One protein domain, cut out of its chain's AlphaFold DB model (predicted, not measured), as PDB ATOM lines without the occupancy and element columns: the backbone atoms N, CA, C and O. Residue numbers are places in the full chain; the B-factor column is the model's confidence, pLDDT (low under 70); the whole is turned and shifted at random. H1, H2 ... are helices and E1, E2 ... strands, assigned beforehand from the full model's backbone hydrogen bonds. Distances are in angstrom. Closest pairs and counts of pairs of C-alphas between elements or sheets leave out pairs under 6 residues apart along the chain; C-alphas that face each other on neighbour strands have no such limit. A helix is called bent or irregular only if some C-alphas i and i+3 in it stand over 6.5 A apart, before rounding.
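This is residues 158 to 291 and 306 to 379 of the 413 residues of the protein "LRAT domain-containing protein" of Mycoplasmataceae bacterium RV_VA103A (UniProt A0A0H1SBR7). A strongly twisted six-stranded sheet runs through the domain, with H4, H6 and H9 over one face and H1, H3 and the short H2 on the other. H6 lies between the sheet and H8, and a two-stranded ribbon of E1 and E8 sits at the rim, away from the main sheet. The printed part has 208 residues, with nine named helices and eight named strands in the order E1 E2 H1 H2 E3 E4 E5 E6 H3 E7 H4 H5 H6 H7 E8 H8 H9. The large sheet has the order E2 - E7 - E3 - E4 - E5 - E6, all antiparallel, and the class is mixed, helices and strands. The whole is compact and rounded, with a radius of gyration of the C-alphas of 16.3 A and spans of 43 by 39 by 36 A.

In the large sheet, E2 is residues 182 to 188, 19.3 A long, E7 is 263 to 269, 20.0 A, E3 is 208 to 214, 20.2 A, E4 is 220 to 229, 26.5 A, E5 is 232 to 238, 17.3 A, and E6 is 244 to 250, 17.0 A. C-alpha 220, where E4 begins, is at (-17.501, 47.411, -0.210). On one face, H4 is residues 276 to 291, 23.2 A long, H6 is 316 to 325, 14.3 A, and H9 is 365 to 377, 19.6 A. On the other face, H1 is 189 to 197, 12.8 A, H2 is 199 to 202, and H3 is 251 to 256. H5 is 306 to 309, H7 is 332 to 337, and H8 is 347 to 359, 18.0 A. E1 is 158 to 161 and E8 is 342 to 346. E1 begins with C-alpha 158 at (-43.515, 50.709, 3.583), and H9 ends with C-alpha 377 at (-29.234, 29.133, 25.563).

E3 E4 E5 E6 form a meander, each strand the antiparallel neighbour of the one before, in three hairpins. N 211 and O 223 are 2.8 A apart between E3 and E4, N 226 and O 234 2.8 A between E4 and E5, and N 237 and O 245 2.9 A between E5 and E6, each within hydrogen-bond range. E2, H1 H2 and E3 make a split strand-helix-strand unit, two strands running the same way with E7 between them, and its crossover is right-handed. N 185 and O 266 are 2.9 A apart between E2 and E7, and N 210 and O 265 2.9 A between E7 and E3. The domain has three layers, with helices on both faces of the sheet. H6 lies over E4 at a height over the sheet of 7.4 A and runs along the strands, at 27 degrees to E4 on the local plane; the closest C-alphas, of Ser 224 and Cys 317, are 5.2 A apart. H4 touches H6 with residues 279 to 283 alone, closest at the C-alphas of His 282 and Cys 324, 5.3 A, at a tilt of 37 degrees, only just steep, opposite ways. H9 touches H4 with residues 367 to 372 alone, closest at the C-alphas of Ala 284 and Ser 367, 5.3 A. H9 is only just irregular, with C-alphas 366 and 369 6.6 A apart. On the opposite face, H1 stands up from the sheet, its line rising 50 degrees, and H3 comes closest to E5 at the C-alphas of Lys 232 and Trp 251, 5.0 A. H8 is not on the sheet; it is close to H6 but not clearly touching, closest at the C-alphas of Lys 323 and Thr 354, 7.1 A. H5 and H7 are not on the sheet either. E1 and E8 are antiparallel neighbours, with N 160 and O 343 2.8 A apart. Every O i to N i+4 pair is within hydrogen-bond range in H1, H6, H7 and H8; the counts are 1 of 2 in H3, 11 of 12 in H4 and 6 of 9 in H9, and H2 and H5 are too short for such a pair.

The two C-alphas farthest apart, of Gly 176 and Lys 241, are 47.6 A apart. Residues 292 to 305 are not printed, and C-alphas 291 and 306 are 14.6 A apart across this cut. Of the links that are printed whole, E1 to E2 is long, with 20 residues. The mean pLDDT of the printed part is 80.3, and 47 residues are under 70, among them 159 to 179 and 306 to 315.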
ATOM      1  N   LEU A 158     -44.891  50.413   3.186       72.62
ATOM      2  CA  LEU A 158     -43.515  50.709   3.583       72.62
ATOM      3  C   LEU A 158     -42.774  51.279   2.379       72.62
ATOM      4  O   LEU A 158     -42.613  50.589   1.368       72.62
ATOM      5  N   ARG A 159     -42.267  52.505   2.500       69.19
ATOM      6  CA  ARG A 159     -41.351  53.071   1.511       69.19
ATOM      7  C   ARG A 159     -39.918  52.725   1.891       69.19
ATOM      8  O   ARG A 159     -39.375  53.259   2.849       69.19
ATOM      9  N   ILE A 160     -39.291  51.846   1.123       69.94
ATOM     10  CA  ILE A 160     -37.854  51.601   1.216       69.94
ATOM     11  C   ILE A 160     -37.153  52.657   0.374       69.94
ATOM     12  O   ILE A 160     -37.478  52.796  -0.801       69.94
ATOM     13  N   ALA A 161     -36.219  53.398   0.964       65.56
ATOM     14  CA  ALA A 161     -35.364  54.343   0.259       65.56
ATOM     15  C   ALA A 161     -33.903  53.894   0.340       65.56
ATOM     16  O   ALA A 161     -33.453  53.416   1.378       65.56
ATOM     17  N   TYR A 162     -33.176  54.062  -0.758       66.94
ATOM     18  CA  TYR A 162     -31.764  53.737  -0.885       66.94
ATOM     19  C   TYR A 162     -31.003  55.019  -1.197       66.94
ATOM     20  O   TYR A 162     -31.263  55.658  -2.213       66.94
ATOM     21  N   PHE A 163     -30.054  55.392  -0.346       56.41
ATOM     22  CA  PHE A 163     -29.235  56.581  -0.574       56.41
ATOM     23  C   PHE A 163     -27.983  56.230  -1.395       56.41
ATOM     24  O   PHE A 163     -27.425  55.134  -1.255       56.41
ATOM     25  N   ASP A 164     -27.577  57.145  -2.285       50.84
ATOM     26  CA  ASP A 164     -26.466  56.969  -3.238       50.84
ATOM     27  C   ASP A 164     -25.111  56.772  -2.552       50.84
ATOM     28  O   ASP A 164     -24.253  56.033  -3.044       50.84
ATOM     29  N   ASP A 165     -24.928  57.374  -1.380       54.03
ATOM     30  CA  ASP A 165     -23.698  57.207  -0.633       54.03
ATOM     31  C   ASP A 165     -23.672  55.822   0.016       54.03
ATOM     32  O   ASP A 165     -24.389  55.516   0.968       54.03
ATOM     33  N   TYR A 166     -22.717  54.999  -0.415       49.22
ATOM     34  CA  TYR A 166     -22.252  53.800   0.297       49.22
ATOM     35  C   TYR A 166     -21.658  54.124   1.685       49.22
ATOM     36  O   TYR A 166     -20.950  53.304   2.257       49.22
ATOM     37  N   ASN A 167     -21.886  55.324   2.219       45.03
ATOM     38  CA  ASN A 167     -21.586  55.749   3.578       45.03
ATOM     39  C   ASN A 167     -22.850  56.217   4.333       45.03
ATOM     40  O   ASN A 167     -22.832  56.188   5.560       45.03
ATOM     41  N   SER A 168     -23.956  56.543   3.649       42.28
ATOM     42  CA  SER A 168     -25.267  56.862   4.242       42.28
ATOM     43  C   SER A 168     -26.214  55.657   4.119       42.28
ATOM     44  O   SER A 168     -27.195  55.622   3.387       42.28
ATOM     45  N   TRP A 169     -25.870  54.598   4.848       44.03
ATOM     46  CA  TRP A 169     -26.527  53.285   4.822       44.03
ATOM     47  C   TRP A 169     -27.859  53.242   5.569       44.03
ATOM     48  O   TRP A 169     -28.003  52.490   6.542       44.03
ATOM     49  N   VAL A 170     -28.830  54.046   5.161       47.38
ATOM     50  CA  VAL A 170     -30.142  53.995   5.796       47.38
ATOM     51  C   VAL A 170     -30.957  52.869   5.155       47.38
ATOM     52  O   VAL A 170     -31.470  52.986   4.050       47.38
ATOM     53  N   PHE A 171     -30.994  51.733   5.852       50.03
ATOM     54  CA  PHE A 171     -32.010  50.679   5.710       50.03
ATOM     55  C   PHE A 171     -33.400  51.321   5.896       50.03
ATOM     56  O   PHE A 171     -33.437  52.358   6.558       50.03
ATOM     57  N   PRO A 172     -34.502  50.805   5.303       51.50
ATOM     58  CA  PRO A 172     -35.741  51.557   5.088       51.50
ATOM     59  C   PRO A 172     -36.097  52.496   6.236       51.50
ATOM     60  O   PRO A 172     -36.430  52.048   7.327       51.50
ATOM     61  N   VAL A 173     -36.025  53.797   5.955       49.00
ATOM     62  CA  VAL A 173     -36.677  54.818   6.769       49.00
ATOM     63  C   VAL A 173     -38.134  54.804   6.355       49.00
ATOM     64  O   VAL A 173     -38.433  55.074   5.188       49.00
ATOM     65  N   THR A 174     -39.048  54.519   7.275       48.38
ATOM     66  CA  THR A 174     -40.435  54.912   7.053       48.38
ATOM     67  C   THR A 174     -40.494  56.426   6.981       48.38
ATOM     68  O   THR A 174     -40.298  57.165   7.945       48.38
ATOM     69  N   TYR A 175     -40.743  56.928   5.779       41.62
ATOM     70  CA  TYR A 175     -41.116  58.319   5.637       41.62
ATOM     71  C   TYR A 175     -42.494  58.506   6.279       41.62
ATOM     72  O   TYR A 175     -43.487  58.017   5.751       41.62
ATOM     73  N   GLY A 176     -42.542  59.240   7.392       43.72
ATOM     74  CA  GLY A 176     -43.770  59.894   7.838       43.72
ATOM     75  C   GLY A 176     -44.488  59.311   9.051       43.72
ATOM     76  O   GLY A 176     -45.680  59.562   9.161       43.72
ATOM     77  N   ILE A 177     -43.835  58.572   9.959       49.31
ATOM     78  CA  ILE A 177     -44.474  58.178  11.239       49.31
ATOM     79  C   ILE A 177     -43.634  58.494  12.503       49.31
ATOM     80  O   ILE A 177     -44.170  58.559  13.611       49.31
ATOM     81  N   GLY A 178     -42.354  58.845  12.358       54.72
ATOM     82  CA  GLY A 178     -41.469  59.057  13.507       54.72
ATOM     83  C   GLY A 178     -41.029  57.724  14.126       54.72
ATOM     84  O   GLY A 178     -41.791  56.760  14.160       54.72
ATOM     85  N   GLY A 179     -39.772  57.674  14.575       59.22
ATOM     86  CA  GLY A 179     -39.119  56.452  15.052       59.22
ATOM     87  C   GLY A 179     -38.504  55.599  13.934       59.22
ATOM     88  O   GLY A 179     -38.821  55.754  12.758       59.22
ATOM     89  N   GLU A 180     -37.581  54.711  14.306       74.88
ATOM     90  CA  GLU A 180     -36.976  53.718  13.405       74.88
ATOM     91  C   GLU A 180     -37.587  52.327  13.667       74.88
ATOM     92  O   GLU A 180     -37.338  51.735  14.717       74.88
ATOM     93  N   GLU A 181     -38.344  51.739  12.731       77.25
ATOM     94  CA  GLU A 181     -38.903  50.377  12.903       77.25
ATOM     95  C   GLU A 181     -37.821  49.303  12.905       77.25
ATOM     96  O   GLU A 181     -38.031  48.196  13.406       77.25
ATOM     97  N   ILE A 182     -36.664  49.612  12.325       82.12
ATOM     98  CA  ILE A 182     -35.493  48.747  12.307       82.12
ATOM     99  C   ILE A 182     -34.297  49.572  12.756       82.12
ATOM    100  O   ILE A 182     -33.780  50.408  12.016       82.12
ATOM    101  N   LYS A 183     -33.826  49.296  13.969       86.31
ATOM    102  CA  LYS A 183     -32.692  49.991  14.554       86.31
ATOM    103  C   LYS A 183     -31.403  49.524  13.900       86.31
ATOM    104  O   LYS A 183     -31.041  48.347  13.991       86.31
ATOM    105  N   ARG A 184     -30.690  50.459  13.276       87.44
ATOM    106  CA  ARG A 184     -29.356  50.228  12.716       87.44
ATOM    107  C   ARG A 184     -28.293  50.601  13.739       87.44
ATOM    108  O   ARG A 184     -28.217  51.747  14.168       87.44
ATOM    109  N   ILE A 185     -27.427  49.654  14.082       88.94
ATOM    110  CA  ILE A 185     -26.298  49.886  14.989       88.94
ATOM    111  C   ILE A 185     -25.021  49.450  14.299       88.94
ATOM    112  O   ILE A 185     -24.891  48.317  13.841       88.94
ATOM    113  N   GLU A 186     -24.082  50.376  14.206       91.00
ATOM    114  CA  GLU A 186     -22.823  50.169  13.518       91.00
ATOM    115  C   GLU A 186     -21.697  49.939  14.517       91.00
ATOM    116  O   GLU A 186     -21.515  50.719  15.447       91.00
ATOM    117  N   LEU A 187     -20.936  48.870  14.295       92.44
ATOM    118  CA  LEU A 187     -19.802  48.462  15.110       92.44
ATOM    119  C   LEU A 187     -18.537  48.560  14.250       92.44
ATOM    120  O   LEU A 187     -18.430  47.921  13.196       92.44
ATOM    121  N   ARG A 188     -17.581  49.377  14.698       92.69
ATOM    122  CA  ARG A 188     -16.277  49.602  14.053       92.69
ATOM    123  C   ARG A 188     -15.156  49.525  15.080       92.69
ATOM    124  O   ARG A 188     -15.399  49.634  16.279       92.69
ATOM    125  N   GLY A 189     -13.920  49.376  14.604       93.06
ATOM    126  CA  GLY A 189     -12.737  49.437  15.462       93.06
ATOM    127  C   GLY A 189     -12.803  48.416  16.600       93.06
ATOM    128  O   GLY A 189     -13.059  47.238  16.360       93.06
ATOM    129  N   SER A 190     -12.597  48.863  17.840       93.75
ATOM    130  CA  SER A 190     -12.637  47.993  19.024       93.75
ATOM    131  C   SER A 190     -13.973  47.272  19.196       93.75
ATOM    132  O   SER A 190     -13.972  46.086  19.519       93.75
ATOM    133  N   ASP A 191     -15.097  47.940  18.923       92.69
ATOM    134  CA  ASP A 191     -16.429  47.348  19.088       92.69
ATOM    135  C   ASP A 191     -16.677  46.239  18.067       92.69
ATOM    136  O   ASP A 191     -17.266  45.213  18.398       92.69
ATOM    137  N   PHE A 192     -16.158  46.398  16.843       95.69
ATOM    138  CA  PHE A 192     -16.196  45.345  15.830       95.69
ATOM    139  C   PHE A 192     -15.482  44.079  16.316       95.69
ATOM    140  O   PHE A 192     -16.052  42.991  16.257       95.69
ATOM    141  N   TYR A 193     -14.251  44.207  16.822       95.75
ATOM    142  CA  TYR A 193     -13.483  43.052  17.294       95.75
ATOM    143  C   TYR A 193     -14.078  42.439  18.562       95.75
ATOM    144  O   TYR A 193     -14.116  41.216  18.691       95.75
ATOM    145  N   ALA A 194     -14.582  43.265  19.479       95.00
ATOM    146  CA  ALA A 194     -15.245  42.786  20.683       95.00
ATOM    147  C   ALA A 194     -16.510  41.982  20.344       95.00
ATOM    148  O   ALA A 194     -16.679  40.885  20.873       95.00
ATOM    149  N   ALA A 195     -17.330  42.477  19.413       95.19
ATOM    150  CA  ALA A 195     -18.533  41.800  18.936       95.19
ATOM    151  C   ALA A 195     -18.227  40.564  18.081       95.19
ATOM    152  O   ALA A 195     -18.943  39.569  18.148       95.19
ATOM    153  N   LYS A 196     -17.137  40.584  17.307       96.44
ATOM    154  CA  LYS A 196     -16.645  39.399  16.596       96.44
ATOM    155  C   LYS A 196     -16.284  38.278  17.575       96.44
ATOM    156  O   LYS A 196     -16.669  37.142  17.345       96.44
ATOM    157  N   ASN A 197     -15.586  38.605  18.661       96.38
ATOM    158  CA  ASN A 197     -15.099  37.612  19.620       96.38
ATOM    159  C   ASN A 197     -16.142  37.214  20.679       96.38
ATOM    160  O   ASN A 197     -16.031  36.143  21.265       96.38
ATOM    161  N   ASN A 198     -17.134  38.068  20.951       94.75
ATOM    162  CA  ASN A 198     -18.161  37.854  21.978       94.75
ATOM    163  C   ASN A 198     -19.553  38.238  21.443       94.75
ATOM    164  O   ASN A 198     -20.163  39.175  21.959       94.75
ATOM    165  N   PRO A 199     -20.070  37.567  20.401       94.38
ATOM    166  CA  PRO A 199     -21.288  38.003  19.714       94.38
ATOM    167  C   PRO A 199     -22.516  38.067  20.620       94.38
ATOM    168  O   PRO A 199     -23.325  38.979  20.467       94.38
ATOM    169  N   ASP A 200     -22.627  37.167  21.598       90.38
ATOM    170  CA  ASP A 200     -23.760  37.146  22.525       90.38
ATOM    171  C   ASP A 200     -23.903  38.487  23.261       90.38
ATOM    172  O   ASP A 200     -25.011  38.992  23.409       90.38
ATOM    173  N   ASP A 201     -22.797  39.151  23.613       90.62
ATOM    174  CA  ASP A 201     -22.847  40.438  24.314       90.62
ATOM    175  C   ASP A 201     -23.397  41.588  23.443       90.62
ATOM    176  O   ASP A 201     -23.850  42.597  23.986       90.62
ATOM    177  N   TYR A 202     -23.365  41.459  22.113       92.75
ATOM    178  CA  TYR A 202     -23.634  42.548  21.163       92.75
ATOM    179  C   TYR A 202     -24.841  42.299  20.251       92.75
ATOM    180  O   TYR A 202     -25.289  43.232  19.579       92.75
ATOM    181  N   PHE A 203     -25.392  41.086  20.214       91.31
ATOM    182  CA  PHE A 203     -26.489  40.715  19.320       91.31
ATOM    183  C   PHE A 203     -27.600  39.994  20.071       91.31
ATOM    184  O   PHE A 203     -27.353  39.146  20.927       91.31
ATOM    185  N   LYS A 204     -28.844  40.296  19.707       90.88
ATOM    186  CA  LYS A 204     -30.003  39.516  20.135       90.88
ATOM    187  C   LYS A 204     -30.282  38.417  19.112       90.88
ATOM    188  O   LYS A 204     -30.097  38.637  17.912       90.88
ATOM    189  N   PRO A 205     -30.755  37.236  19.541       91.69
ATOM    190  CA  PRO A 205     -31.231  36.228  18.606       91.69
ATOM    191  C   PRO A 205     -32.248  36.815  17.621       91.69
ATOM    192  O   PRO A 205     -33.137  37.573  18.008       91.69
ATOM    193  N   LEU A 206     -32.126  36.406  16.360       93.62
ATOM    194  CA  LEU A 206     -32.878  36.864  15.190       93.62
ATOM    195  C   LEU A 206     -32.521  38.267  14.669       93.62
ATOM    196  O   LEU A 206     -33.136  38.704  13.694       93.62
ATOM    197  N   ASP A 207     -31.511  38.937  15.232       94.25
ATOM    198  CA  ASP A 207     -30.940  40.135  14.613       94.25
ATOM    199  C   ASP A 207     -30.357  39.804  13.233       94.25
ATOM    200  O   ASP A 207     -29.708  38.770  13.028       94.25
ATOM    201  N   ILE A 208     -30.552  40.716  12.282       95.19
ATOM    202  CA  ILE A 208     -29.874  40.652  10.989       95.19
ATOM    203  C   ILE A 208     -28.500  41.303  11.149       95.19
ATOM    204  O   ILE A 208     -28.372  42.420  11.654       95.19
ATOM    205  N   VAL A 209     -27.466  40.624  10.670       95.88
ATOM    206  CA  VAL A 209     -26.081  41.089  10.732       95.88
ATOM    207  C   VAL A 209     -25.553  41.246   9.320       95.88
ATOM    208  O   VAL A 209     -25.661  40.325   8.513       95.88
ATOM    209  N   LYS A 210     -24.945  42.397   9.031       94.38
ATOM    210  CA  LYS A 210     -24.156  42.622   7.819       94.38
ATOM    211  C   LYS A 210     -22.703  42.887   8.190       94.38
ATOM    212  O   LYS A 210     -22.429  43.759   9.010       94.38
ATOM    213  N   ILE A 211     -21.774  42.185   7.560       94.38
ATOM    214  CA  ILE A 211     -20.339  42.468   7.649       94.38
ATOM    215  C   ILE A 211     -19.845  43.059   6.336       94.38
ATOM    216  O   ILE A 211     -20.362  42.742   5.262       94.38
ATOM    217  N   PHE A 212     -18.848  43.929   6.429       91.88
ATOM    218  CA  PHE A 212     -18.342  44.693   5.301       91.88
ATOM    219  C   PHE A 212     -16.830  44.568   5.230       91.88
ATOM    220  O   PHE A 212     -16.160  44.753   6.242       91.88
ATOM    221  N   ALA A 213     -16.317  44.304   4.031       90.94
ATOM    222  CA  ALA A 213     -14.887  44.287   3.746       90.94
ATOM    223  C   ALA A 213     -14.557  45.254   2.600       90.94
ATOM    224  O   ALA A 213     -15.283  45.276   1.593       90.94
ATOM    225  N   PRO A 214     -13.482  46.047   2.719       88.81
ATOM    226  CA  PRO A 214     -13.066  46.956   1.664       88.81
ATOM    227  C   PRO A 214     -12.523  46.174   0.458       88.81
ATOM    228  O   PRO A 214     -11.823  45.171   0.601       88.81
ATOM    229  N   ARG A 215     -12.826  46.637  -0.758       84.31
ATOM    230  CA  ARG A 215     -12.171  46.190  -1.997       84.31
ATOM    231  C   ARG A 215     -11.117  47.200  -2.434       84.31
ATOM    232  O   ARG A 215     -11.229  48.392  -2.164       84.31
ATOM    233  N   SER A 216     -10.159  46.730  -3.230       85.69
ATOM    234  CA  SER A 216      -9.121  47.567  -3.845       85.69
ATOM    235  C   SER A 216      -9.668  48.711  -4.709       85.69
ATOM    236  O   SER A 216      -9.012  49.733  -4.852       85.69
ATOM    237  N   ASN A 217     -10.877  48.576  -5.261       82.62
ATOM    238  CA  ASN A 217     -11.535  49.612  -6.065       82.62
ATOM    239  C   ASN A 217     -12.369  50.611  -5.239       82.62
ATOM    240  O   ASN A 217     -13.233  51.285  -5.797       82.62
ATOM    241  N   GLY A 218     -12.185  50.646  -3.915       80.12
ATOM    242  CA  GLY A 218     -12.925  51.521  -3.002       80.12
ATOM    243  C   GLY A 218     -14.381  51.111  -2.751       80.12
ATOM    244  O   GLY A 218     -15.063  51.753  -1.956       80.12
ATOM    245  N   LYS A 219     -14.883  50.043  -3.391       80.88
ATOM    246  CA  LYS A 219     -16.225  49.504  -3.118       80.88
ATOM    247  C   LYS A 219     -16.195  48.562  -1.921       80.88
ATOM    248  O   LYS A 219     -15.178  47.945  -1.621       80.88
ATOM    249  N   TRP A 220     -17.346  48.372  -1.295       82.31
ATOM    250  CA  TRP A 220     -17.501  47.411  -0.210       82.31
ATOM    251  C   TRP A 220     -18.031  46.076  -0.732       82.31
ATOM    252  O   TRP A 220     -18.923  46.032  -1.584       82.31
ATOM    253  N   MET A 221     -17.477  44.979  -0.224       85.56
ATOM    254  CA  MET A 221     -18.166  43.691  -0.208       85.56
ATOM    255  C   MET A 221     -19.032  43.611   1.030       85.56
ATOM    256  O   MET A 221     -18.622  44.091   2.086       85.56
ATOM    257  N   VAL A 222     -20.195  42.984   0.900       88.81
ATOM    258  CA  VAL A 222     -21.141  42.820   1.998       88.81
ATOM    259  C   VAL A 222     -21.518  41.352   2.094       88.81
ATOM    260  O   VAL A 222     -21.759  40.712   1.069       88.81
ATOM    261  N   HIS A 223     -21.573  40.829   3.315       92.00
ATOM    262  CA  HIS A 223     -22.161  39.525   3.593       92.00
ATOM    263  C   HIS A 223     -23.160  39.627   4.740       92.00
ATOM    264  O   HIS A 223     -22.928  40.380   5.684       92.00
ATOM    265  N   SER A 224     -24.256  38.877   4.651       93.00
ATOM    266  CA  SER A 224     -25.385  38.975   5.575       93.00
ATOM    267  C   SER A 224     -25.690  37.629   6.229       93.00
ATOM    268  O   SER A 224     -25.636  36.588   5.570       93.00
ATOM    269  N   GLY A 225     -26.062  37.660   7.506       95.50
ATOM    270  CA  GLY A 225     -26.498  36.503   8.286       95.50
ATOM    271  C   GLY A 225     -27.583  36.871   9.299       95.50
ATOM    272  O   GLY A 225     -27.856  38.048   9.531       95.50
ATOM    273  N   ILE A 226     -28.216  35.859   9.884       96.69
ATOM    274  CA  ILE A 226     -29.160  35.985  10.999       96.69
ATOM    275  C   ILE A 226     -28.463  35.427  12.226       96.69
ATOM    276  O   ILE A 226     -28.107  34.246  12.245       96.69
ATOM    277  N   TYR A 227     -28.266  36.249  13.247       96.62
ATOM    278  CA  TYR A 227     -27.698  35.768  14.496       96.62
ATOM    279  C   TYR A 227     -28.705  34.866  15.219       96.62
ATOM    280  O   TYR A 227     -29.873  35.224  15.344       96.62
ATOM    281  N   LEU A 228     -28.290  33.686  15.678       93.75
ATOM    282  CA  LEU A 228     -29.191  32.715  16.319       93.75
ATOM    283  C   LEU A 228     -29.037  32.670  17.847       93.75
ATOM    284  O   LEU A 228     -29.881  32.080  18.519       93.75
ATOM    285  N   GLY A 229     -27.997  33.311  18.393       91.94
ATOM    286  CA  GLY A 229     -27.580  33.165  19.790       91.94
ATOM    287  C   GLY A 229     -26.540  32.061  19.984       91.94
ATOM    288  O   GLY A 229     -26.337  31.223  19.103       91.94
ATOM    289  N   SER A 230     -25.879  32.046  21.141       90.88
ATOM    290  CA  SER A 230     -24.870  31.045  21.523       90.88
ATOM    291  C   SER A 230     -23.729  30.929  20.507       90.88
ATOM    292  O   SER A 230     -23.341  29.826  20.118       90.88
ATOM    293  N   GLY A 231     -23.249  32.067  20.005       94.06
ATOM    294  CA  GLY A 231     -22.220  32.100  18.963       94.06
ATOM    295  C   GLY A 231     -22.603  31.419  17.639       94.06
ATOM    296  O   GLY A 231     -21.706  30.997  16.913       94.06
ATOM    297  N   LYS A 232     -23.895  31.294  17.306       95.94
ATOM    298  CA  LYS A 232     -24.365  30.707  16.038       95.94
ATOM    299  C   LYS A 232     -24.957  31.736  15.083       95.94
ATOM    300  O   LYS A 232     -25.545  32.739  15.497       95.94
ATOM    301  N   VAL A 233     -24.851  31.456  13.787       96.44
ATOM    302  CA  VAL A 233     -25.382  32.294  12.706       96.44
ATOM    303  C   VAL A 233     -25.990  31.442  11.601       96.44
ATOM    304  O   VAL A 233     -25.382  30.477  11.160       96.44
ATOM    305  N   CYS A 234     -27.168  31.819  11.107       94.56
ATOM    306  CA  CYS A 234     -27.694  31.293   9.852       94.56
ATOM    307  C   CYS A 234     -27.286  32.220   8.712       94.56
ATOM    308  O   CYS A 234     -27.680  33.389   8.679       94.56
ATOM    309  N   HIS A 235     -26.537  31.709   7.745       93.44
ATOM    310  CA  HIS A 235     -26.125  32.493   6.589       93.44
ATOM    311  C   HIS A 235     -25.956  31.625   5.344       93.44
ATOM    312  O   HIS A 235     -26.027  30.398   5.385       93.44
ATOM    313  N   LEU A 236     -25.785  32.295   4.210       88.38
ATOM    314  CA  LEU A 236     -25.526  31.653   2.931       88.38
ATOM    315  C   LEU A 236     -24.008  31.580   2.715       88.38
ATOM    316  O   LEU A 236     -23.332  32.598   2.823       88.38
ATOM    317  N   TYR A 237     -23.455  30.415   2.399       82.81
ATOM    318  CA  TYR A 237     -22.021  30.261   2.121       82.81
ATOM    319  C   TYR A 237     -21.783  29.339   0.927       82.81
ATOM    320  O   TYR A 237     -22.726  28.786   0.365       82.81
ATOM    321  N   VAL A 238     -20.528  29.222   0.493       81.31
ATOM    322  CA  VAL A 238     -20.115  28.318  -0.585       81.31
ATOM    323  C   VAL A 238     -19.334  27.163   0.033       81.31
ATOM    324  O   VAL A 238     -18.288  27.395   0.634       81.31
ATOM    325  N   ASN A 239     -19.849  25.941  -0.090       80.06
ATOM    326  CA  ASN A 239     -19.210  24.751   0.468       80.06
ATOM    327  C   ASN A 239     -17.980  24.318  -0.358       80.06
ATOM    328  O   ASN A 239     -17.668  24.883  -1.409       80.06
ATOM    329  N   GLU A 240     -17.294  23.262   0.087       81.38
ATOM    330  CA  GLU A 240     -16.110  22.705  -0.590       81.38
ATOM    331  C   GLU A 240     -16.384  22.250  -2.035       81.38
ATOM    332  O   GLU A 240     -15.499  22.291  -2.889       81.38
ATOM    333  N   LYS A 241     -17.635  21.880  -2.341       80.19
ATOM    334  CA  LYS A 241     -18.094  21.497  -3.685       80.19
ATOM    335  C   LYS A 241     -18.443  22.698  -4.565       80.19
ATOM    336  O   LYS A 241     -18.912  22.518  -5.686       80.19
ATOM    337  N   ARG A 242     -18.200  23.923  -4.084       78.38
ATOM    338  CA  ARG A 242     -18.577  25.193  -4.724       78.38
ATOM    339  C   ARG A 242     -20.082  25.364  -4.908       78.38
ATOM    340  O   ARG A 242     -20.527  26.180  -5.717       78.38
ATOM    341  N   GLU A 243     -20.871  24.632  -4.137       78.06
ATOM    342  CA  GLU A 243     -22.309  24.811  -4.087       78.06
ATOM    343  C   GLU A 243     -22.595  25.900  -3.067       78.06
ATOM    344  O   GLU A 243     -22.052  25.915  -1.961       78.06
ATOM    345  N   THR A 244     -23.455  26.838  -3.437       75.69
ATOM    346  CA  THR A 244     -23.986  27.746  -2.433       75.69
ATOM    347  C   THR A 244     -24.931  26.933  -1.535       75.69
ATOM    348  O   THR A 244     -25.715  26.136  -2.042       75.69
ATOM    349  N   VAL A 245     -24.880  27.118  -0.219       81.00
ATOM    350  CA  VAL A 245     -25.702  26.426   0.790       81.00
ATOM    351  C   VAL A 245     -26.189  27.417   1.854       81.00
ATOM    352  O   VAL A 245     -25.639  28.510   1.968       81.00
ATOM    353  N   ILE A 246     -27.264  27.081   2.571       83.81
ATOM    354  CA  ILE A 246     -27.742  27.837   3.740       83.81
ATOM    355  C   ILE A 246     -27.617  26.898   4.934       83.81
ATOM    356  O   ILE A 246     -28.177  25.803   4.894       83.81
ATOM    357  N   ALA A 247     -26.899  27.313   5.970       86.56
ATOM    358  CA  ALA A 247     -26.764  26.535   7.195       86.56
ATOM    359  C   ALA A 247     -26.697  27.447   8.418       86.56
ATOM    360  O   ALA A 247     -26.376  28.635   8.303       86.56
ATOM    361  N   ASP A 248     -26.997  26.868   9.574       89.25
ATOM    362  CA  ASP A 248     -26.581  27.378  10.868       89.25
ATOM    363  C   ASP A 248     -25.143  26.922  11.160       89.25
ATOM    364  O   ASP A 248     -24.851  25.735  11.268       89.25
ATOM    365  N   GLU A 249     -24.223  27.875  11.258       93.06
ATOM    366  CA  GLU A 249     -22.804  27.622  11.509       93.06
ATOM    367  C   GLU A 249     -22.318  28.388  12.743       93.06
ATOM    368  O   GLU A 249     -23.039  29.199  13.337       93.06
ATOM    369  N   ASP A 250     -21.076  28.120  13.141       96.69
ATOM    370  CA  ASP A 250     -20.382  28.943  14.127       96.69
ATOM    371  C   ASP A 250     -20.223  30.375  13.610       96.69
ATOM    372  O   ASP A 250     -19.980  30.612  12.425       96.69
ATOM    373  N   TRP A 251     -20.319  31.345  14.516       96.31
ATOM    374  CA  TRP A 251     -20.231  32.775  14.224       96.31
ATOM    375  C   TRP A 251     -19.012  33.153  13.370       96.31
ATOM    376  O   TRP A 251     -19.121  33.959  12.444       96.31
ATOM    377  N   ASP A 252     -17.867  32.513  13.610       96.38
ATOM    378  CA  ASP A 252     -16.633  32.737  12.853       96.38
ATOM    379  C   ASP A 252     -16.761  32.421  11.355       96.38
ATOM    380  O   ASP A 252     -16.059  33.022  10.533       96.38
ATOM    381  N   CYS A 253     -17.665  31.516  10.966       94.56
ATOM    382  CA  CYS A 253     -17.906  31.189   9.562       94.56
ATOM    383  C   CYS A 253     -18.449  32.380   8.767       94.56
ATOM    384  O   CYS A 253     -18.104  32.532   7.589       94.56
ATOM    385  N   LEU A 254     -19.190  33.295   9.408       94.50
ATOM    386  CA  LEU A 254     -19.640  34.536   8.772       94.50
ATOM    387  C   LEU A 254     -18.450  35.349   8.241       94.50
ATOM    388  O   LEU A 254     -18.500  35.838   7.115       94.50
ATOM    389  N   PHE A 255     -17.357  35.432   9.004       94.44
ATOM    390  CA  PHE A 255     -16.153  36.190   8.639       94.44
ATOM    391  C   PHE A 255     -15.236  35.434   7.682       94.44
ATOM    392  O   PHE A 255     -14.560  36.057   6.867       94.44
ATOM    393  N   LYS A 256     -15.220  34.097   7.733       91.81
ATOM    394  CA  LYS A 256     -14.501  33.284   6.736       91.81
ATOM    395  C   LYS A 256     -15.073  33.499   5.334       91.81
ATOM    396  O   LYS A 256     -14.311  33.588   4.375       91.81
ATOM    397  N   ALA A 257     -16.393  33.673   5.228       83.88
ATOM    398  CA  ALA A 257     -17.059  33.999   3.968       83.88
ATOM    399  C   ALA A 257     -16.690  35.393   3.421       83.88
ATOM    400  O   ALA A 257     -16.886  35.649   2.232       83.88
ATOM    401  N   LEU A 258     -16.133  36.285   4.252       86.31
ATOM    402  CA  LEU A 258     -15.703  37.613   3.832       86.31
ATOM    403  C   LEU A 258     -14.416  38.065   4.537       86.31
ATOM    404  O   LEU A 258     -14.428  38.836   5.499       86.31
ATOM    405  N   THR A 259     -13.282  37.594   4.017       88.00
ATOM    406  CA  THR A 259     -11.957  37.944   4.547       88.00
ATOM    407  C   THR A 259     -11.702  39.452   4.459       88.00
ATOM    408  O   THR A 259     -12.006  40.084   3.449       88.00
ATOM    409  N   GLY A 260     -11.116  40.020   5.518       90.75
ATOM    410  CA  GLY A 260     -10.795  41.447   5.601       90.75
ATOM    411  C   GLY A 260     -11.947  42.332   6.078       90.75
ATOM    412  O   GLY A 260     -11.840  43.549   5.976       90.75
ATOM    413  N   ALA A 261     -13.041  41.753   6.583       93.31
ATOM    414  CA  ALA A 261     -14.116  42.542   7.168       93.31
ATOM    415  C   ALA A 261     -13.638  43.338   8.396       93.31
ATOM    416  O   ALA A 261     -13.011  42.770   9.292       93.31
ATOM    417  N   ASP A 262     -13.964  44.629   8.434       93.56
ATOM    418  CA  ASP A 262     -13.555  45.591   9.472       93.56
ATOM    419  C   ASP A 262     -14.725  46.439  10.012       93.56
ATOM    420  O   ASP A 262     -14.565  47.254  10.926       93.56
ATOM    421  N   LYS A 263     -15.918  46.232   9.453       93.69
ATOM    422  CA  LYS A 263     -17.158  46.898   9.841       93.69
ATOM    423  C   LYS A 263     -18.283  45.878   9.927       93.69
ATOM    424  O   LYS A 263     -18.417  44.998   9.071       93.69
ATOM    425  N   MET A 264     -19.128  46.036  10.939       94.56
ATOM    426  CA  MET A 264     -20.325  45.228  11.141       94.56
ATOM    427  C   MET A 264     -21.515  46.129  11.437       94.56
ATOM    428  O   MET A 264     -21.388  47.150  12.108       94.56
ATOM    429  N   VAL A 265     -22.677  45.764  10.914       92.44
ATOM    430  CA  VAL A 265     -23.929  46.472  11.149       92.44
ATOM    431  C   VAL A 265     -24.964  45.474  11.634       92.44
ATOM    432  O   VAL A 265     -25.212  44.454  10.991       92.44
ATOM    433  N   ARG A 266     -25.565  45.802  12.770       92.62
ATOM    434  CA  ARG A 266     -26.709  45.123  13.358       92.62
ATOM    435  C   ARG A 266     -27.984  45.827  12.920       92.62
ATOM    436  O   ARG A 266     -28.093  47.042  13.082       92.62
ATOM    437  N   TYR A 267     -28.943  45.064  12.421       90.88
ATOM    438  CA  TYR A 267     -30.302  45.520  12.167       90.88
ATOM    439  C   TYR A 267     -31.245  44.779  13.104       90.88
ATOM    440  O   TYR A 267     -31.397  43.559  13.016       90.88
ATOM    441  N   HIS A 268     -31.859  45.541  14.001       90.81
ATOM    442  CA  HIS A 268     -32.755  45.036  15.027       90.81
ATOM    443  C   HIS A 268     -34.179  45.545  14.761       90.81
ATOM    444  O   HIS A 268     -34.400  46.753  14.865       90.81
ATOM    445  N   PRO A 269     -35.145  44.684  14.393       88.81
ATOM    446  CA  PRO A 269     -36.538  45.097  14.242       88.81
ATOM    447  C   PRO A 269     -37.101  45.574  15.585       88.81
ATOM    448  O   PRO A 269     -37.371  44.762  16.466       88.81
ATOM    449  N   VAL A 270     -37.295  46.885  15.723       89.44
ATOM    450  CA  VAL A 270     -37.885  47.509  16.913       89.44
ATOM    451  C   VAL A 270     -39.321  47.045  17.078       89.44
ATOM    452  O   VAL A 270     -39.744  46.778  18.194       89.44
ATOM    453  N   ILE A 271     -40.051  46.882  15.970       88.94
ATOM    454  CA  ILE A 271     -41.354  46.215  15.940       88.94
ATOM    455  C   ILE A 271     -41.264  45.042  14.962       88.94
ATOM    456  O   ILE A 271     -41.024  45.246  13.770       88.94
ATOM    457  N   PRO A 272     -41.459  43.792  15.417       89.06
ATOM    458  CA  PRO A 272     -41.337  42.644  14.533       89.06
ATOM    459  C   PRO A 272     -42.433  42.580  13.470       89.06
ATOM    460  O   PRO A 272     -43.625  42.732  13.745       89.06
ATOM    461  N   PHE A 273     -42.018  42.222  12.256       88.88
ATOM    462  CA  PHE A 273     -42.904  41.950  11.123       88.88
ATOM    463  C   PHE A 273     -43.605  40.594  11.230       88.88
ATOM    464  O   PHE A 273     -44.665  40.388  10.641       88.88
ATOM    465  N   LYS A 274     -43.008  39.667  11.983       88.56
ATOM    466  CA  LYS A 274     -43.468  38.292  12.152       88.56
ATOM    467  C   LYS A 274     -43.229  37.802  13.565       88.56
ATOM    468  O   LYS A 274     -42.255  38.194  14.204       88.56
ATOM    469  N   HIS A 275     -44.031  36.829  13.976       90.12
ATOM    470  CA  HIS A 275     -43.825  36.116  15.224       90.12
ATOM    471  C   HIS A 275     -42.495  35.358  15.201       90.12
ATOM    472  O   HIS A 275     -42.165  34.716  14.195       90.12
ATOM    473  N   LYS A 276     -41.770  35.330  16.330       89.62
ATOM    474  CA  LYS A 276     -40.478  34.622  16.449       89.62
ATOM    475  C   LYS A 276     -40.532  33.180  15.939       89.62
ATOM    476  O   LYS A 276     -39.645  32.732  15.223       89.62
ATOM    477  N   ASN A 277     -41.620  32.466  16.234       89.81
ATOM    478  CA  ASN A 277     -41.802  31.080  15.792       89.81
ATOM    479  C   ASN A 277     -41.867  30.959  14.265       89.81
ATOM    480  O   ASN A 277     -41.347  29.986  13.725       89.81
ATOM    481  N   LYS A 278     -42.474  31.938  13.582       91.06
ATOM    482  CA  LYS A 278     -42.576  31.951  12.121       91.06
ATOM    483  C   LYS A 278     -41.228  32.271  11.481       91.06
ATOM    484  O   LYS A 278     -40.864  31.642  10.494       91.06
ATOM    485  N   ILE A 279     -40.455  33.182  12.080       92.44
ATOM    486  CA  ILE A 279     -39.075  33.471  11.658       92.44
ATOM    487  C   ILE A 279     -38.216  32.205  11.765       92.44
ATOM    488  O   ILE A 279     -37.587  31.812  10.787       92.44
ATOM    489  N   ILE A 280     -38.247  31.519  12.912       92.00
ATOM    490  CA  ILE A 280     -37.500  30.270  13.132       92.00
ATOM    491  C   ILE A 280     -37.921  29.179  12.140       92.00
ATOM    492  O   ILE A 280     -37.069  28.497  11.576       92.00
ATOM    493  N   GLU A 281     -39.225  29.027  11.890       90.75
ATOM    494  CA  GLU A 281     -39.738  28.125  10.855       90.75
ATOM    495  C   GLU A 281     -39.158  28.463   9.475       90.75
ATOM    496  O   GLU A 281     -38.712  27.565   8.763       90.75
ATOM    497  N   HIS A 282     -39.135  29.742   9.091       90.94
ATOM    498  CA  HIS A 282     -38.595  30.163   7.798       90.94
ATOM    499  C   HIS A 282     -37.091  29.879   7.700       90.94
ATOM    500  O   HIS A 282     -36.636  29.396   6.667       90.94
ATOM    501  N   ILE A 283     -36.330  30.101   8.775       91.19
ATOM    502  CA  ILE A 283     -34.903  29.755   8.839       91.19
ATOM    503  C   ILE A 283     -34.710  28.240   8.658       91.19
ATOM    504  O   ILE A 283     -33.964  27.817   7.776       91.19
ATOM    505  N   ALA A 284     -35.438  27.416   9.417       88.94
ATOM    506  CA  ALA A 284     -35.364  25.954   9.332       88.94
ATOM    507  C   ALA A 284     -35.700  25.434   7.921       88.94
ATOM    508  O   ALA A 284     -35.021  24.557   7.379       88.94
ATOM    509  N   LYS A 285     -36.735  25.999   7.294       85.94
ATOM    510  CA  LYS A 285     -37.109  25.679   5.911       85.94
ATOM    511  C   LYS A 285     -36.024  26.093   4.916       85.94
ATOM    512  O   LYS A 285     -35.707  25.316   4.020       85.94
ATOM    513  N   SER A 286     -35.425  27.271   5.086       85.19
ATOM    514  CA  SER A 286     -34.324  27.745   4.234       85.19
ATOM    515  C   SER A 286     -33.111  26.809   4.270       85.19
ATOM    516  O   SER A 286     -32.521  26.549   3.224       85.19
ATOM    517  N   ILE A 287     -32.772  26.262   5.441       84.12
ATOM    518  CA  ILE A 287     -31.668  25.298   5.612       84.12
ATOM    519  C   ILE A 287     -32.007  23.946   4.954       84.12
ATOM    520  O   ILE A 287     -31.240  23.399   4.160       84.12
ATOM    521  N   THR A 288     -33.195  23.405   5.240       74.12
ATOM    522  CA  THR A 288     -33.606  22.061   4.778       74.12
ATOM    523  C   THR A 288     -33.829  21.967   3.270       74.12
ATOM    524  O   THR A 288     -33.482  20.949   2.667       74.12
ATOM    525  N   LEU A 289     -34.343  23.028   2.641       64.88
ATOM    526  CA  LEU A 289     -34.600  23.084   1.198       64.88
ATOM    527  C   LEU A 289     -33.369  22.798   0.336       64.88
ATOM    528  O   LEU A 289     -33.521  22.391  -0.816       64.88
ATOM    529  N   ARG A 290     -32.162  22.993   0.874       60.41
ATOM    530  CA  ARG A 290     -30.918  22.832   0.121       60.41
ATOM    531  C   ARG A 290     -30.128  21.582   0.493       60.41
ATOM    532  O   ARG A 290     -29.533  20.973  -0.391       60.41
ATOM    533  N   ASN A 291     -30.200  21.144   1.750       48.78
ATOM    534  CA  ASN A 291     -29.473  19.959   2.220       48.78
ATOM    535  C   ASN A 291     -30.145  18.630   1.816       48.78
ATOM    536  O   ASN A 291     -29.487  17.595   1.786       48.78
ATOM    537  N   TYR A 306     -35.102  29.546  -9.003       39.66
ATOM    538  CA  TYR A 306     -34.527  29.463  -7.640       39.66
ATOM    539  C   TYR A 306     -33.019  29.129  -7.554       39.66
ATOM    540  O   TYR A 306     -32.318  29.609  -6.659       39.66
ATOM    541  N   ASN A 307     -32.487  28.316  -8.476       38.94
ATOM    542  CA  ASN A 307     -31.056  27.958  -8.489       38.94
ATOM    543  C   ASN A 307     -30.171  29.039  -9.133       38.94
ATOM    544  O   ASN A 307     -28.971  29.087  -8.860       38.94
ATOM    545  N   SER A 308     -30.757  29.924  -9.943       38.91
ATOM    546  CA  SER A 308     -30.096  31.134 -10.445       38.91
ATOM    547  C   SER A 308     -30.309  32.349  -9.521       38.91
ATOM    548  O   SER A 308     -29.480  33.262  -9.511       38.91
ATOM    549  N   GLU A 309     -31.348  32.316  -8.679       43.59
ATOM    550  CA  GLU A 309     -31.735  33.378  -7.739       43.59
ATOM    551  C   GLU A 309     -30.844  33.512  -6.505       43.59
ATOM    552  O   GLU A 309     -30.803  34.603  -5.961       43.59
ATOM    553  N   TYR A 310     -30.118  32.477  -6.054       47.25
ATOM    554  CA  TYR A 310     -29.298  32.542  -4.825       47.25
ATOM    555  C   TYR A 310     -27.811  32.204  -5.050       47.25
ATOM    556  O   TYR A 310     -27.265  31.259  -4.483       47.25
ATOM    557  N   ASN A 311     -27.141  33.008  -5.879       49.84
ATOM    558  CA  ASN A 311     -25.679  33.125  -6.006       49.84
ATOM    559  C   ASN A 311     -25.088  34.125  -4.980       49.84
ATOM    560  O   ASN A 311     -25.533  35.272  -4.923       49.84
ATOM    561  N   ILE A 312     -24.060  33.752  -4.207       50.75
ATOM    562  CA  ILE A 312     -23.402  34.660  -3.239       50.75
ATOM    563  C   ILE A 312     -22.867  35.945  -3.905       50.75
ATOM    564  O   ILE A 312     -22.927  37.026  -3.326       50.75
ATOM    565  N   ASN A 313     -22.457  35.858  -5.178       46.84
ATOM    566  CA  ASN A 313     -21.943  36.984  -5.967       46.84
ATOM    567  C   ASN A 313     -23.036  37.977  -6.415       46.84
ATOM    568  O   ASN A 313     -22.717  39.085  -6.857       46.84
ATOM    569  N   ASN A 314     -24.311  37.602  -6.278       55.31
ATOM    570  CA  ASN A 314     -25.470  38.430  -6.620       55.31
ATOM    571  C   ASN A 314     -26.180  39.021  -5.383       55.31
ATOM    572  O   ASN A 314     -27.238  39.614  -5.538       55.31
ATOM    573  N   ASN A 315     -25.575  38.969  -4.185       57.25
ATOM    574  CA  ASN A 315     -26.099  39.573  -2.935       57.25
ATOM    575  C   ASN A 315     -27.410  38.963  -2.442       57.25
ATOM    576  O   ASN A 315     -28.295  39.626  -1.899       57.25
ATOM    577  N   ASN A 316     -27.473  37.648  -2.580       74.56
ATOM    578  CA  ASN A 316     -28.631  36.856  -2.211       74.56
ATOM    579  C   ASN A 316     -28.669  36.480  -0.727       74.56
ATOM    580  O   ASN A 316     -29.703  36.044  -0.226       74.56
ATOM    581  N   CYS A 317     -27.568  36.697  -0.001       86.31
ATOM    582  CA  CYS A 317     -27.568  36.606   1.453       86.31
ATOM    583  C   CYS A 317     -28.505  37.654   2.072       86.31
ATOM    584  O   CYS A 317     -29.256  37.313   2.975       86.31
ATOM    585  N   GLU A 318     -28.547  38.888   1.553       86.44
ATOM    586  CA  GLU A 318     -29.454  39.925   2.059       86.44
ATOM    587  C   GLU A 318     -30.935  39.591   1.807       86.44
ATOM    588  O   GLU A 318     -31.739  39.654   2.736       86.44
ATOM    589  N   HIS A 319     -31.280  39.156   0.589       85.62
ATOM    590  CA  HIS A 319     -32.631  38.676   0.278       85.62
ATOM    591  C   HIS A 319     -33.064  37.573   1.245       85.62
ATOM    592  O   HIS A 319     -34.140  37.648   1.835       85.62
ATOM    593  N   MET A 320     -32.200  36.575   1.454       89.62
ATOM    594  CA  MET A 320     -32.485  35.444   2.335       89.62
ATOM    595  C   MET A 320     -32.779  35.899   3.769       89.62
ATOM    596  O   MET A 320     -33.810  35.509   4.329       89.62
ATOM    597  N   VAL A 321     -31.930  36.754   4.354       92.69
ATOM    598  CA  VAL A 321     -32.116  37.191   5.746       92.69
ATOM    599  C   VAL A 321     -33.348  38.082   5.909       92.69
ATOM    600  O   VAL A 321     -34.145  37.848   6.821       92.69
ATOM    601  N   ASN A 322     -33.580  39.022   4.986       90.81
ATOM    602  CA  ASN A 322     -34.751  39.904   5.013       90.81
ATOM    603  C   ASN A 322     -36.046  39.104   4.839       90.81
ATOM    604  O   ASN A 322     -37.021  39.305   5.565       90.81
ATOM    605  N   LYS A 323     -36.057  38.125   3.937       89.88
ATOM    606  CA  LYS A 323     -37.225  37.280   3.687       89.88
ATOM    607  C   LYS A 323     -37.531  36.349   4.863       89.88
ATOM    608  O   LYS A 323     -38.704  36.127   5.185       89.88
ATOM    609  N   CYS A 324     -36.513  35.842   5.556       91.25
ATOM    610  CA  CYS A 324     -36.704  35.043   6.768       91.25
ATOM    611  C   CYS A 324     -37.214  35.903   7.934       91.25
ATOM    612  O   CYS A 324     -38.308  35.639   8.442       91.25
ATOM    613  N   VAL A 325     -36.477  36.954   8.304       91.44
ATOM    614  CA  VAL A 325     -36.736  37.768   9.505       91.44
ATOM    615  C   VAL A 325     -37.889  38.750   9.297       91.44
ATOM    616  O   VAL A 325     -38.859  38.730  10.050       91.44
ATOM    617  N   LEU A 326     -37.834  39.561   8.240       90.12
ATOM    618  CA  LEU A 326     -38.828  40.607   7.960       90.12
ATOM    619  C   LEU A 326     -39.989  40.094   7.105       90.12
ATOM    620  O   LEU A 326     -41.072  40.656   7.139       90.12
ATOM    621  N   GLY A 327     -39.783  39.036   6.315       89.56
ATOM    622  CA  GLY A 327     -40.776  38.571   5.332       89.56
ATOM    623  C   GLY A 327     -40.905  39.424   4.096       89.56
ATOM    624  O   GLY A 327     -41.871  39.268   3.348       89.56
ATOM    625  N   LEU A 328     -39.923  40.286   3.886       88.38
ATOM    626  CA  LEU A 328     -39.842  41.179   2.754       88.38
ATOM    627  C   LEU A 328     -38.709  40.703   1.857       88.38
ATOM    628  O   LEU A 328     -37.598  40.453   2.319       88.38
ATOM    629  N   ASP A 329     -39.016  40.560   0.576       85.75
ATOM    630  CA  ASP A 329     -38.070  40.088  -0.425       85.75
ATOM    631  C   ASP A 329     -37.412  41.285  -1.124       85.75
ATOM    632  O   ASP A 329     -37.920  41.813  -2.125       85.75
ATOM    633  N   PHE A 330     -36.325  41.771  -0.521       82.69
ATOM    634  CA  PHE A 330     -35.520  42.878  -1.034       82.69
ATOM    635  C   PHE A 330     -34.046  42.738  -0.634       82.69
ATOM    636  O   PHE A 330     -33.710  42.131   0.386       82.69
ATOM    637  N   SER A 331     -33.179  43.356  -1.434       81.56
ATOM    638  CA  SER A 331     -31.755  43.545  -1.164       81.56
ATOM    639  C   SER A 331     -31.367  44.935  -1.626       81.56
ATOM    640  O   SER A 331     -31.536  45.266  -2.802       81.56
ATOM    641  N   GLU A 332     -30.822  45.738  -0.715       77.00
ATOM    642  CA  GLU A 332     -30.347  47.084  -1.035       77.00
ATOM    643  C   GLU A 332     -29.353  47.057  -2.196       77.00
ATOM    644  O   GLU A 332     -29.432  47.856  -3.130       77.00
ATOM    645  N   TYR A 333     -28.427  46.102  -2.165       74.62
ATOM    646  CA  TYR A 333     -27.412  45.996  -3.197       74.62
ATOM    647  C   TYR A 333     -28.018  45.672  -4.572       74.62
ATOM    648  O   TYR A 333     -27.613  46.255  -5.584       74.62
ATOM    649  N   ALA A 334     -28.960  44.724  -4.623       75.75
ATOM    650  CA  ALA A 334     -29.590  44.313  -5.873       75.75
ATOM    651  C   ALA A 334     -30.454  45.439  -6.457       75.75
ATOM    652  O   ALA A 334     -30.373  45.719  -7.653       75.75
ATOM    653  N   GLU A 335     -31.222  46.135  -5.617       75.56
ATOM    654  CA  GLU A 335     -32.107  47.214  -6.062       75.56
ATOM    655  C   GLU A 335     -31.316  48.448  -6.533       75.56
ATOM    656  O   GLU A 335     -31.613  48.977  -7.611       75.56
ATOM    657  N   LYS A 336     -30.210  48.807  -5.857       70.38
ATOM    658  CA  LYS A 336     -29.283  49.865  -6.315       70.38
ATOM    659  C   LYS A 336     -28.705  49.595  -7.707       70.38
ATOM    660  O   LYS A 336     -28.589  50.519  -8.508       70.38
ATOM    661  N   ARG A 337     -28.383  48.338  -8.048       69.50
ATOM    662  CA  ARG A 337     -27.913  47.984  -9.407       69.50
ATOM    663  C   ARG A 337     -28.949  48.257 -10.498       69.50
ATOM    664  O   ARG A 337     -28.570  48.409 -11.654       69.50
ATOM    665  N   THR A 338     -30.228  48.305 -10.141       70.88
ATOM    666  CA  THR A 338     -31.329  48.583 -11.073       70.88
ATOM    667  C   THR A 338     -31.744  50.057 -11.091       70.88
ATOM    668  O   THR A 338     -32.775  50.380 -11.675       70.88
ATOM    669  N   SER A 339     -30.979  50.946 -10.436       66.38
ATOM    670  CA  SER A 339     -31.302  52.376 -10.263       66.38
ATOM    671  C   SER A 339     -32.669  52.629  -9.612       66.38
ATOM    672  O   SER A 339     -33.254  53.703  -9.749       66.38
ATOM    673  N   ARG A 340     -33.198  51.639  -8.882       66.38
ATOM    674  CA  ARG A 340     -34.395  51.795  -8.060       66.38
ATOM    675  C   ARG A 340     -33.958  52.316  -6.704       66.38
ATOM    676  O   ARG A 340     -33.457  51.561  -5.882       66.38
ATOM    677  N   TYR A 341     -34.144  53.613  -6.498       67.44
ATOM    678  CA  TYR A 341     -33.800  54.290  -5.247       67.44
ATOM    679  C   TYR A 341     -34.933  54.293  -4.233       67.44
ATOM    680  O   TYR A 341     -34.692  54.544  -3.058       67.44
ATOM    681  N   THR A 342     -36.160  53.996  -4.665       68.50
ATOM    682  CA  THR A 342     -37.278  53.807  -3.745       68.50
ATOM    683  C   THR A 342     -38.185  52.665  -4.186       68.50
ATOM    684  O   THR A 342     -38.324  52.405  -5.385       68.50
ATOM    685  N   ARG A 343     -38.794  51.982  -3.215       72.88
ATOM    686  CA  ARG A 343     -39.782  50.925  -3.434       72.88
ATOM    687  C   ARG A 343     -40.886  51.031  -2.395       72.88
ATOM    688  O   ARG A 343     -40.607  51.003  -1.203       72.88
ATOM    689  N   GLU A 344     -42.125  51.108  -2.853       77.69
ATOM    690  CA  GLU A 344     -43.295  50.984  -1.987       77.69
ATOM    691  C   GLU A 344     -43.698  49.513  -1.885       77.69
ATOM    692  O   GLU A 344     -43.769  48.786  -2.885       77.69
ATOM    693  N   LEU A 345     -43.906  49.050  -0.657       79.56
ATOM    694  CA  LEU A 345     -44.294  47.682  -0.351       79.56
ATOM    695  C   LEU A 345     -45.595  47.672   0.442       79.56
ATOM    696  O   LEU A 345     -45.635  48.171   1.559       79.56
ATOM    697  N   ASP A 346     -46.612  47.000  -0.095       86.25
ATOM    698  CA  ASP A 346     -47.773  46.550   0.677       86.25
ATOM    699  C   ASP A 346     -47.320  45.433   1.630       86.25
ATOM    700  O   ASP A 346     -47.111  44.279   1.220       86.25
ATOM    701  N   ILE A 347     -47.097  45.791   2.895       85.19
ATOM    702  CA  ILE A 347     -46.529  44.889   3.903       85.19
ATOM    703  C   ILE A 347     -47.441  43.683   4.166       85.19
ATOM    704  O   ILE A 347     -46.933  42.557   4.092       85.19
ATOM    705  N   PRO A 348     -48.762  43.841   4.403       87.31
ATOM    706  CA  PRO A 348     -49.675  42.704   4.532       87.31
ATOM    707  C   PRO A 348     -49.599  41.720   3.367       87.31
ATOM    708  O   PRO A 348     -49.464  40.506   3.579       87.31
ATOM    709  N   LYS A 349     -49.633  42.228   2.132       89.25
ATOM    710  CA  LYS A 349     -49.567  41.388   0.935       89.25
ATOM    711  C   LYS A 349     -48.234  40.656   0.839       89.25
ATOM    712  O   LYS A 349     -48.231  39.441   0.627       89.25
ATOM    713  N   LYS A 350     -47.113  41.358   1.030       88.69
ATOM    714  CA  LYS A 350     -45.761  40.782   0.927       88.69
ATOM    715  C   LYS A 350     -45.492  39.736   1.999       88.69
ATOM    716  O   LYS A 350     -44.976  38.664   1.684       88.69
ATOM    717  N   LEU A 351     -45.927  39.985   3.232       89.19
ATOM    718  CA  LEU A 351     -45.864  38.997   4.308       89.19
ATOM    719  C   LEU A 351     -46.688  37.749   3.979       89.19
ATOM    720  O   LEU A 351     -46.202  36.628   4.141       89.19
ATOM    721  N   GLY A 352     -47.909  37.924   3.463       89.25
ATOM    722  CA  GLY A 352     -48.761  36.815   3.038       89.25
ATOM    723  C   GLY A 352     -48.166  35.996   1.888       89.25
ATOM    724  O   GLY A 352     -48.235  34.767   1.911       89.25
ATOM    725  N   GLU A 353     -47.565  36.654   0.893       88.88
ATOM    726  CA  GLU A 353     -46.849  36.007  -0.216       88.88
ATOM    727  C   GLU A 353     -45.672  35.170   0.295       88.88
ATOM    728  O   GLU A 353     -45.615  33.972   0.012       88.88
ATOM    729  N   THR A 354     -44.797  35.768   1.107       89.00
ATOM    730  CA  THR A 354     -43.628  35.084   1.671       89.00
ATOM    731  C   THR A 354     -44.035  33.897   2.544       89.00
ATOM    732  O   THR A 354     -43.480  32.811   2.397       89.00
ATOM    733  N   ASN A 355     -45.028  34.056   3.424       89.31
ATOM    734  CA  ASN A 355     -45.497  32.963   4.282       89.31
ATOM    735  C   ASN A 355     -46.033  31.787   3.454       89.31
ATOM    736  O   ASN A 355     -45.608  30.654   3.667       89.31
ATOM    737  N   ARG A 356     -46.883  32.050   2.449       88.44
ATOM    738  CA  ARG A 356     -47.386  31.001   1.541       88.44
ATOM    739  C   ARG A 356     -46.263  30.286   0.803       88.44
ATOM    740  O   ARG A 356     -46.358  29.085   0.562       88.44
ATOM    741  N   GLU A 357     -45.223  31.014   0.417       85.44
ATOM    742  CA  GLU A 357     -44.085  30.430  -0.281       85.44
ATOM    743  C   GLU A 357     -43.324  29.426   0.597       85.44
ATOM    744  O   GLU A 357     -43.038  28.314   0.151       85.44
ATOM    745  N   PHE A 358     -43.062  29.782   1.857       84.00
ATOM    746  CA  PHE A 358     -42.459  28.868   2.824       84.00
ATOM    747  C   PHE A 358     -43.405  27.718   3.196       84.00
ATOM    748  O   PHE A 358     -42.961  26.591   3.389       84.00
ATOM    749  N   ASP A 359     -44.712  27.950   3.297       83.50
ATOM    750  CA  ASP A 359     -45.686  26.926   3.706       83.50
ATOM    751  C   ASP A 359     -45.878  25.815   2.668       83.50
ATOM    752  O   ASP A 359     -46.104  24.666   3.037       83.50
ATOM    753  N   ARG A 360     -45.694  26.109   1.377       79.88
ATOM    754  CA  ARG A 360     -45.736  25.096   0.305       79.88
ATOM    755  C   ARG A 360     -44.556  24.115   0.331       79.88
ATOM    756  O   ARG A 360     -44.594  23.105  -0.368       79.88
ATOM    757  N   LYS A 361     -43.498  24.407   1.087       64.50
ATOM    758  CA  LYS A 361     -42.194  23.742   0.990       64.50
ATOM    759  C   LYS A 361     -41.931  22.819   2.206       64.50
ATOM    760  O   LYS A 361     -41.338  23.256   3.181       64.50
ATOM    761  N   TYR A 362     -42.363  21.550   2.090       58.12
ATOM    762  CA  TYR A 362     -41.971  20.312   2.825       58.12
ATOM    763  C   TYR A 362     -41.893  20.291   4.376       58.12
ATOM    764  O   TYR A 362     -42.100  21.278   5.064       58.12
ATOM    765  N   ASN A 363     -41.678  19.087   4.935       58.62
ATOM    766  CA  ASN A 363     -41.767  18.711   6.355       58.62
ATOM    767  C   ASN A 363     -40.413  18.951   7.073       58.62
ATOM    768  O   ASN A 363     -39.438  18.267   6.777       58.62
ATOM    769  N   TYR A 364     -40.331  19.914   8.001       64.38
ATOM    770  CA  TYR A 364     -39.064  20.502   8.497       64.38
ATOM    771  C   TYR A 364     -38.849  20.357  10.022       64.38
ATOM    772  O   TYR A 364     -38.189  21.179  10.656       64.38
ATOM    773  N   LYS A 365     -39.406  19.314  10.649       59.97
ATOM    774  CA  LYS A 365     -39.489  19.222  12.121       59.97
ATOM    775  C   LYS A 365     -38.140  19.162  12.865       59.97
ATOM    776  O   LYS A 365     -38.116  19.546  14.027       59.97
ATOM    777  N   GLY A 366     -37.048  18.720  12.230       62.84
ATOM    778  CA  GLY A 366     -35.750  18.510  12.895       62.84
ATOM    779  C   GLY A 366     -35.009  19.792  13.302       62.84
ATOM    780  O   GLY A 366     -34.579  19.912  14.443       62.84
ATOM    781  N   SER A 367     -34.906  20.782  12.408       75.31
ATOM    782  CA  SER A 367     -34.064  21.972  12.641       75.31
ATOM    783  C   SER A 367     -34.714  23.042  13.532       75.31
ATOM    784  O   SER A 367     -34.034  23.927  14.041       75.31
ATOM    785  N   ILE A 368     -36.034  22.984  13.762       83.44
ATOM    786  CA  ILE A 368     -36.746  23.992  14.574       83.44
ATOM    787  C   ILE A 368     -36.280  23.961  16.031       83.44
ATOM    788  O   ILE A 368     -36.056  25.016  16.625       83.44
ATOM    789  N   SER A 369     -36.191  22.768  16.630       83.62
ATOM    790  CA  SER A 369     -35.814  22.614  18.041       83.62
ATOM    791  C   SER A 369     -34.384  23.069  18.293       83.62
ATOM    792  O   SER A 369     -34.108  23.678  19.320       83.62
ATOM    793  N   GLU A 370     -33.495  22.819  17.336       85.25
ATOM    794  CA  GLU A 370     -32.100  23.242  17.403       85.25
ATOM    795  C   GLU A 370     -31.974  24.768  17.349       85.25
ATOM    796  O   GLU A 370     -31.402  25.361  18.267       85.25
ATOM    797  N   ILE A 371     -32.620  25.412  16.368       84.06
ATOM    798  CA  ILE A 371     -32.620  26.877  16.238       84.06
ATOM    799  C   ILE A 371     -33.241  27.549  17.469       84.06
ATOM    800  O   ILE A 371     -32.704  28.538  17.966       84.06
ATOM    801  N   ARG A 372     -34.351  27.012  17.998       85.44
ATOM    802  CA  ARG A 372     -34.939  27.497  19.263       85.44
ATOM    803  C   ARG A 372     -33.952  27.377  20.418       85.44
ATOM    804  O   ARG A 372     -33.778  28.336  21.164       85.44
ATOM    805  N   GLY A 373     -33.278  26.234  20.512       83.75
ATOM    806  CA  GLY A 373     -32.290  25.971  21.545       83.75
ATOM    807  C   GLY A 373     -31.133  26.973  21.549       83.75
ATOM    808  O   GLY A 373     -30.649  27.303  22.626       83.75
ATOM    809  N   TYR A 374     -30.696  27.495  20.395       83.19
ATOM    810  CA  TYR A 374     -29.652  28.533  20.354       83.19
ATOM    811  C   TYR A 374     -30.093  29.838  21.022       83.19
ATOM    812  O   TYR A 374     -29.346  30.396  21.829       83.19
ATOM    813  N   GLY A 375     -31.318  30.287  20.735       75.56
ATOM    814  CA  GLY A 375     -31.873  31.505  21.322       75.56
ATOM    815  C   GLY A 375     -32.172  31.355  22.814       75.56
ATOM    816  O   GLY A 375     -31.922  32.275  23.586       75.56
ATOM    817  N   GLU A 376     -32.658  30.183  23.229       80.94
ATOM    818  CA  GLU A 376     -32.922  29.864  24.637       80.94
ATOM    819  C   GLU A 376     -31.638  29.682  25.453       80.94
ATOM    820  O   GLU A 376     -31.631  29.997  26.630       80.94
ATOM    821  N   ARG A 377     -30.532  29.217  24.863       78.81
ATOM    822  CA  ARG A 377     -29.234  29.133  25.563       78.81
ATOM    823  C   ARG A 377     -28.514  30.475  25.659       78.81
ATOM    824  O   ARG A 377     -27.749  30.684  26.592       78.81
ATOM    825  N   ALA A 378     -28.811  31.406  24.754       63.47
ATOM    826  CA  ALA A 378     -28.349  32.791  24.847       63.47
ATOM    827  C   ALA A 378     -29.068  33.593  25.965       63.47
ATOM    828  O   ALA A 378     -28.844  34.797  26.107       63.47
ATOM    829  N   SER A 379     -29.957  32.958  26.750       50.66
ATOM    830  CA  SER A 379     -30.977  33.594  27.600       50.66
ATOM    831  C   SER A 379     -30.487  34.443  28.768       50.66
ATOM    832  O   SER A 379     -31.313  35.115  29.376       50.66
TER     833      SER A 379